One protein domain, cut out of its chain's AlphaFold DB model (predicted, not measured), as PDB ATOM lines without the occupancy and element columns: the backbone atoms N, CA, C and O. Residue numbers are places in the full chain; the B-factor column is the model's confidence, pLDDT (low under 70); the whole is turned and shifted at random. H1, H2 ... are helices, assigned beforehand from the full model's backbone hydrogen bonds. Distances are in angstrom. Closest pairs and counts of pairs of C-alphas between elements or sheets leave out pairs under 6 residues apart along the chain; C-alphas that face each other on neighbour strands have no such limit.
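This is residues 49 to 98 of the 98 residues of the protein "Anti-sigma-28 factor" of Gammaproteobacteria bacterium (UniProt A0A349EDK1). Three helices make the sides of an open, flat frame with an empty middle: the long H2 is the base, H1 turns off from its first end, and beyond its last end the link of residues 78 to 84 leads to H3, which folds back over the gap. No helix packs on another. The printed part has 50 residues with three named helices, in the order H1, H2, H3, and no named strand; the class is all helix. The whole is extended, with a radius of gyration of the C-alphas of 15.3 A and spans of 41 by 30 by 9 A.

Start at the first printed residue with H1, residues 49 to 56, and go on over a tight link of 2 residues to H2, residues 59 to 77; these two meet only through their link. Next read the short link of 7 residues to H3, residues 85 to 96. H2 and H3 are apart, with no C-alpha of the one within 8 A of the other. H1 and H3 are apart too. Look at the backbone O and N atoms: every O i to N i+4 pair is within hydrogen-bond range in H1 and H3, and 13 of 15 are in H2.

Find C-alpha 49 at (-38.508, -62.385, -9.970), where H1 begins; its 8 residues run to Ile 56, 10.4 A from first to last C-alpha. H2 starts at C-alpha 59, at (-28.954, -49.578, -2.058), and its 19 residues cover 27.8 A to Ala 77. H3 has 12 residues, from Ser 85 to C-alpha 96 at (-34.382, -52.811, -31.652), 16.8 A.

The two C-alphas farthest apart are those of Ala 50 and Gly 79, at 42.2 A. The printed part has no cut and no long link. In the B-factor column you will find a mean pLDDT of 87.3 for the printed part, with residues 59 to 63 and residue 98 under 70.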
ATOM      1  N   THR A  49     -37.911 -63.724 -10.116       74.69
ATOM      2  CA  THR A  49     -38.508 -62.385  -9.970       74.69
ATOM      3  C   THR A  49     -38.314 -61.832  -8.557       74.69
ATOM      4  O   THR A  49     -38.043 -60.644  -8.403       74.69
ATOM      5  N   ALA A  50     -38.387 -62.681  -7.526       76.81
ATOM      6  CA  ALA A  50     -38.098 -62.281  -6.146       76.81
ATOM      7  C   ALA A  50     -36.625 -61.865  -5.962       76.81
ATOM      8  O   ALA A  50     -36.346 -60.820  -5.380       76.81
ATOM      9  N   ARG A  51     -35.687 -62.630  -6.542       77.44
ATOM     10  CA  ARG A  51     -34.257 -62.276  -6.560       77.44
ATOM     11  C   ARG A  51     -33.994 -60.969  -7.307       77.44
ATOM     12  O   ARG A  51     -33.227 -60.147  -6.826       77.44
ATOM     13  N   LEU A  52     -34.665 -60.749  -8.440       80.69
ATOM     14  CA  LEU A  52     -34.542 -59.501  -9.194       80.69
ATOM     15  C   LEU A  52     -35.043 -58.293  -8.389       80.69
ATOM     16  O   LEU A  52     -34.392 -57.258  -8.400       80.69
ATOM     17  N   ARG A  53     -36.161 -58.420  -7.656       78.12
ATOM     18  CA  ARG A  53     -36.643 -57.354  -6.757       78.12
ATOM     19  C   ARG A  53     -35.627 -57.025  -5.671       78.12
ATOM     20  O   ARG A  53     -35.285 -55.864  -5.507       78.12
ATOM     21  N   GLN A  54     -35.086 -58.048  -5.014       78.44
ATOM     22  CA  GLN A  54     -34.053 -57.872  -3.996       78.44
ATOM     23  C   GLN A  54     -32.792 -57.187  -4.555       78.44
ATOM     24  O   GLN A  54     -32.163 -56.388  -3.871       78.44
ATOM     25  N   GLU A  55     -32.426 -57.472  -5.806       73.31
ATOM     26  CA  GLU A  55     -31.281 -56.844  -6.472       73.31
ATOM     27  C   GLU A  55     -31.562 -55.403  -6.941       73.31
ATOM     28  O   GLU A  55     -30.643 -54.585  -6.999       73.31
ATOM     29  N   ILE A  56     -32.815 -55.081  -7.282       73.56
ATOM     30  CA  ILE A  56     -33.262 -53.717  -7.616       73.56
ATOM     31  C   ILE A  56     -33.335 -52.848  -6.356       73.56
ATOM     32  O   ILE A  56     -32.960 -51.682  -6.399       73.56
ATOM     33  N   GLU A  57     -33.776 -53.421  -5.238       72.69
ATOM     34  CA  GLU A  57     -33.865 -52.753  -3.934       72.69
ATOM     35  C   GLU A  57     -32.501 -52.633  -3.229       72.69
ATOM     36  O   GLU A  57     -32.412 -52.029  -2.161       72.69
ATOM     37  N   ALA A  58     -31.423 -53.185  -3.804       73.12
ATOM     38  CA  ALA A  58     -30.088 -53.115  -3.224       73.12
ATOM     39  C   ALA A  58     -29.524 -51.671  -3.285       73.12
ATOM     40  O   ALA A  58     -29.201 -51.182  -4.374       73.12
ATOM     41  N   PRO A  59     -29.312 -51.004  -2.133       64.38
ATOM     42  CA  PRO A  59     -28.954 -49.578  -2.058       64.38
ATOM     43  C   PRO A  59     -27.563 -49.258  -2.628       64.38
ATOM     44  O   PRO A  59     -27.278 -48.131  -3.035       64.38
ATOM     45  N   GLU A  60     -26.691 -50.263  -2.718       64.38
ATOM     46  CA  GLU A  60     -25.347 -50.160  -3.298       64.38
ATOM     47  C   GLU A  60     -25.381 -49.626  -4.744       64.38
ATOM     48  O   GLU A  60     -24.564 -48.784  -5.123       64.38
ATOM     49  N   LYS A  61     -26.366 -50.051  -5.552       59.97
ATOM     50  CA  LYS A  61     -26.487 -49.634  -6.962       59.97
ATOM     51  C   LYS A  61     -26.940 -48.184  -7.119       59.97
ATOM     52  O   LYS A  61     -26.567 -47.533  -8.096       59.97
ATOM     53  N   GLU A  62     -27.704 -47.666  -6.162       61.59
ATOM     54  CA  GLU A  62     -28.229 -46.300  -6.192       61.59
ATOM     55  C   GLU A  62     -27.097 -45.265  -6.070       61.59
ATOM     56  O   GLU A  62     -27.050 -44.279  -6.812       61.59
ATOM     57  N   SER A  63     -26.103 -45.545  -5.220       68.56
ATOM     58  CA  SER A  63     -24.935 -44.676  -5.017       68.56
ATOM     59  C   SER A  63     -24.056 -44.529  -6.272       68.56
ATOM     60  O   SER A  63     -23.629 -43.422  -6.617       68.56
ATOM     61  N   LEU A  64     -23.835 -45.621  -7.010       78.00
ATOM     62  CA  LEU A  64     -23.010 -45.622  -8.219       78.00
ATOM     63  C   LEU A  64     -23.674 -44.830  -9.356       78.00
ATOM     64  O   LEU A  64     -23.004 -44.085 -10.077       78.00
ATOM     65  N   VAL A  65     -24.994 -44.973  -9.506       84.62
ATOM     66  CA  VAL A  65     -25.770 -44.224 -10.503       84.62
ATOM     67  C   VAL A  65     -25.715 -42.729 -10.202       84.62
ATOM     68  O   VAL A  65     -25.444 -41.941 -11.109       84.62
ATOM     69  N   ASN A  66     -25.884 -42.339  -8.936       86.19
ATOM     70  CA  ASN A  66     -25.839 -40.937  -8.527       86.19
ATOM     71  C   ASN A  66     -24.491 -40.279  -8.844       86.19
ATOM     72  O   ASN A  66     -24.464 -39.214  -9.465       86.19
ATOM     73  N   ASN A  67     -23.373 -40.938  -8.522       90.50
ATOM     74  CA  ASN A  67     -22.037 -40.423  -8.843       90.50
ATOM     75  C   ASN A  67     -21.844 -40.225 -10.352       90.50
ATOM     76  O   ASN A  67     -21.375 -39.176 -10.796       90.50
ATOM     77  N   ARG A  68     -22.284 -41.197 -11.156       93.06
ATOM     78  CA  ARG A  68     -22.201 -41.113 -12.616       93.06
ATOM     79  C   ARG A  68     -23.044 -39.967 -13.185       93.06
ATOM     80  O   ARG A  68     -22.612 -39.297 -14.119       93.06
ATOM     81  N   VAL A  69     -24.239 -39.735 -12.639       94.69
ATOM     82  CA  VAL A  69     -25.116 -38.628 -13.054       94.69
ATOM     83  C   VAL A  69     -24.485 -37.278 -12.728       94.69
ATOM     84  O   VAL A  69     -24.547 -36.371 -13.556       94.69
ATOM     85  N   ILE A  70     -23.868 -37.135 -11.554       96.38
ATOM     86  CA  ILE A  70     -23.169 -35.903 -11.162       96.38
ATOM     87  C   ILE A  70     -22.020 -35.612 -12.136       96.38
ATOM     88  O   ILE A  70     -21.938 -34.504 -12.662       96.38
ATOM     89  N   GLU A  71     -21.185 -36.608 -12.437       94.81
ATOM     90  CA  GLU A  71     -20.068 -36.464 -13.377       94.81
ATOM     91  C   GLU A  71     -20.545 -36.075 -14.787       94.81
ATOM     92  O   GLU A  71     -20.013 -35.147 -15.397       94.81
ATOM     93  N   LEU A  72     -21.581 -36.749 -15.299       96.12
ATOM     94  CA  LEU A  72     -22.170 -36.444 -16.606       96.12
ATOM     95  C   LEU A  72     -22.719 -35.018 -16.665       96.12
ATOM     96  O   LEU A  72     -22.484 -34.317 -17.646       96.12
ATOM     97  N   LYS A  73     -23.426 -34.573 -15.620       96.75
ATOM     98  CA  LYS A  73     -23.956 -33.207 -15.549       96.75
ATOM     99  C   LYS A  73     -22.841 -32.168 -15.612       96.75
ATOM    100  O   LYS A  73     -22.991 -31.192 -16.340       96.75
ATOM    101  N   GLN A  74     -21.737 -32.392 -14.899       97.94
ATOM    102  CA  GLN A  74     -20.591 -31.482 -14.936       97.94
ATOM    103  C   GLN A  74     -19.959 -31.425 -16.327       97.94
ATOM    104  O   GLN A  74     -19.845 -30.338 -16.883       97.94
ATOM    105  N   LYS A  75     -19.688 -32.583 -16.945       97.81
ATOM    106  CA  LYS A  75     -19.139 -32.661 -18.313       97.81
ATOM    107  C   LYS A  75     -20.029 -32.000 -19.371       97.81
ATOM    108  O   LYS A  75     -19.569 -31.557 -20.418       97.81
ATOM    109  N   ILE A  76     -21.344 -32.000 -19.158       96.94
ATOM    110  CA  ILE A  76     -22.279 -31.312 -20.056       96.94
ATOM    111  C   ILE A  76     -22.231 -29.801 -19.809       96.94
ATOM    112  O   ILE A  76     -22.207 -29.034 -20.766       96.94
ATOM    113  N   ALA A  77     -22.198 -29.372 -18.544       97.75
ATOM    114  CA  ALA A  77     -22.149 -27.960 -18.175       97.75
ATOM    115  C   ALA A  77     -20.841 -27.275 -18.605       97.75
ATOM    116  O   ALA A  77     -20.869 -26.120 -19.018       97.75
ATOM    117  N   ASP A  78     -19.714 -27.986 -18.537       97.25
ATOM    118  CA  ASP A  78     -18.397 -27.489 -18.954       97.25
ATOM    119  C   ASP A  78     -18.121 -27.655 -20.464       97.25
ATOM    120  O   ASP A  78     -17.096 -27.191 -20.965       97.25
ATOM    121  N   GLY A  79     -19.038 -28.289 -21.206       96.88
ATOM    122  CA  GLY A  79     -18.940 -28.496 -22.652       96.88
ATOM    123  C   GLY A  79     -17.931 -29.564 -23.088       96.88
ATOM    124  O   GLY A  79     -17.672 -29.704 -24.283       96.88
ATOM    125  N   THR A  80     -17.359 -30.332 -22.160       97.50
ATOM    126  CA  THR A  80     -16.377 -31.386 -22.467       97.50
ATOM    127  C   THR A  80     -17.015 -32.740 -22.773       97.50
ATOM    128  O   THR A  80     -16.330 -33.675 -23.199       97.50
ATOM    129  N   TYR A  81     -18.330 -32.879 -22.583       96.25
ATOM    130  CA  TYR A  81     -19.056 -34.098 -22.911       96.25
ATOM    131  C   TYR A  81     -19.094 -34.334 -24.424       96.25
ATOM    132  O   TYR A  81     -19.767 -33.621 -25.166       96.25
ATOM    133  N   GLN A  82     -18.423 -35.397 -24.870       96.69
ATOM    134  CA  GLN A  82     -18.415 -35.805 -26.269       96.69
ATOM    135  C   GLN A  82     -19.398 -36.941 -26.528       96.69
ATOM    136  O   GLN A  82     -19.348 -38.001 -25.895       96.69
ATOM    137  N   VAL A  83     -20.269 -36.746 -27.517       95.44
ATOM    138  CA  VAL A  83     -21.180 -37.792 -27.983       95.44
ATOM    139  C   VAL A  83     -20.395 -38.807 -28.808       95.44
ATOM    140  O   VAL A  83     -19.890 -38.509 -29.886       95.44
ATOM    141  N   ASN A  84     -20.319 -40.042 -28.316       96.25
ATOM    142  CA  ASN A  84     -19.720 -41.142 -29.062       96.25
ATOM    143  C   ASN A  84     -20.758 -41.768 -30.007       96.25
ATOM    144  O   ASN A  84     -21.581 -42.585 -29.584       96.25
ATOM    145  N   SER A  85     -20.705 -41.427 -31.296       97.12
ATOM    146  CA  SER A  85     -21.663 -41.916 -32.300       97.12
ATOM    147  C   SER A  85     -21.707 -43.441 -32.406       97.12
ATOM    148  O   SER A  85     -22.778 -44.017 -32.581       97.12
ATOM    149  N   ALA A  86     -20.572 -44.123 -32.229       97.25
ATOM    150  CA  ALA A  86     -20.536 -45.583 -32.246       97.25
ATOM    151  C   ALA A  86     -21.273 -46.183 -31.036       97.25
ATOM    152  O   ALA A  86     -21.929 -47.216 -31.156       97.25
ATOM    153  N   GLN A  87     -21.203 -45.540 -29.866       96.06
ATOM    154  CA  GLN A  87     -21.978 -45.946 -28.693       96.06
ATOM    155  C   GLN A  87     -23.477 -45.716 -28.897       96.06
ATOM    156  O   GLN A  87     -24.265 -46.581 -28.517       96.06
ATOM    157  N   VAL A  88     -23.863 -44.593 -29.509       96.94
ATOM    158  CA  VAL A  88     -25.266 -44.303 -29.843       96.94
ATOM    159  C   VAL A  88     -25.815 -45.357 -30.803       96.94
ATOM    160  O   VAL A  88     -26.830 -45.978 -30.499       96.94
ATOM    161  N   ALA A  89     -25.101 -45.646 -31.895       96.81
ATOM    162  CA  ALA A  89     -25.503 -46.663 -32.866       96.81
ATOM    163  C   ALA A  89     -25.666 -48.046 -32.217       96.81
ATOM    164  O   ALA A  89     -26.688 -48.703 -32.396       96.81
ATOM    165  N   ARG A  90     -24.701 -48.464 -31.385       97.06
ATOM    166  CA  ARG A  90     -24.806 -49.722 -30.631       97.06
ATOM    167  C   ARG A  90     -26.023 -49.751 -29.709       97.06
ATOM    168  O   ARG A  90     -26.650 -50.795 -29.591       97.06
ATOM    169  N   LYS A  91     -26.355 -48.636 -29.049       96.81
ATOM    170  CA  LYS A  91     -27.526 -48.547 -28.165       96.81
ATOM    171  C   LYS A  91     -28.842 -48.617 -28.931       96.81
ATOM    172  O   LYS A  91     -29.734 -49.306 -28.459       96.81
ATOM    173  N   MET A  92     -28.941 -47.972 -30.092       97.38
ATOM    174  CA  MET A  92     -30.112 -48.092 -30.966       97.38
ATOM    175  C   MET A  92     -30.294 -49.533 -31.446       97.38
ATOM    176  O   MET A  92     -31.355 -50.104 -31.253       97.38
ATOM    177  N   ILE A  93     -29.241 -50.159 -31.981       96.75
ATOM    178  CA  ILE A  93     -29.303 -51.557 -32.444       96.75
ATOM    179  C   ILE A  93     -29.696 -52.493 -31.293       96.75
ATOM    180  O   ILE A  93     -30.580 -53.326 -31.449       96.75
ATOM    181  N   ALA A  94     -29.074 -52.339 -30.122       96.81
ATOM    182  CA  ALA A  94     -29.401 -53.154 -28.956       96.81
ATOM    183  C   ALA A  94     -30.825 -52.922 -28.424       96.81
ATOM    184  O   ALA A  94     -31.328 -53.770 -27.703       96.81
ATOM    185  N   PHE A  95     -31.453 -51.785 -28.725       96.62
ATOM    186  CA  PHE A  95     -32.842 -51.525 -28.352       96.62
ATOM    187  C   PHE A  95     -33.825 -52.196 -29.322       96.62
ATOM    188  O   PHE A  95     -34.822 -52.747 -28.875       96.62
ATOM    189  N   GLU A  96     -33.523 -52.198 -30.624       93.19
ATOM    190  CA  GLU A  96     -34.382 -52.811 -31.652       93.19
ATOM    191  C   GLU A  96     -34.313 -54.346 -31.669       93.19
ATOM    192  O   GLU A  96     -35.281 -55.011 -32.031       93.19
ATOM    193  N   PHE A  97     -33.165 -54.920 -31.303       87.00
ATOM    194  CA  PHE A  97     -32.901 -56.359 -31.439       87.00
ATOM    195  C   PHE A  97     -32.529 -57.055 -30.119       87.00
ATOM    196  O   PHE A  97     -32.030 -58.183 -30.154       87.00
ATOM    197  N   GLY A  98     -32.689 -56.369 -28.983       65.94
ATOM    198  CA  GLY A  98     -32.325 -56.854 -27.644       65.94
ATOM    199  C   GLY A  98     -33.432 -57.585 -26.902       65.94
ATOM    200  O   GLY A  98     -34.621 -57.335 -27.189       65.94
TER     201      GLY A  98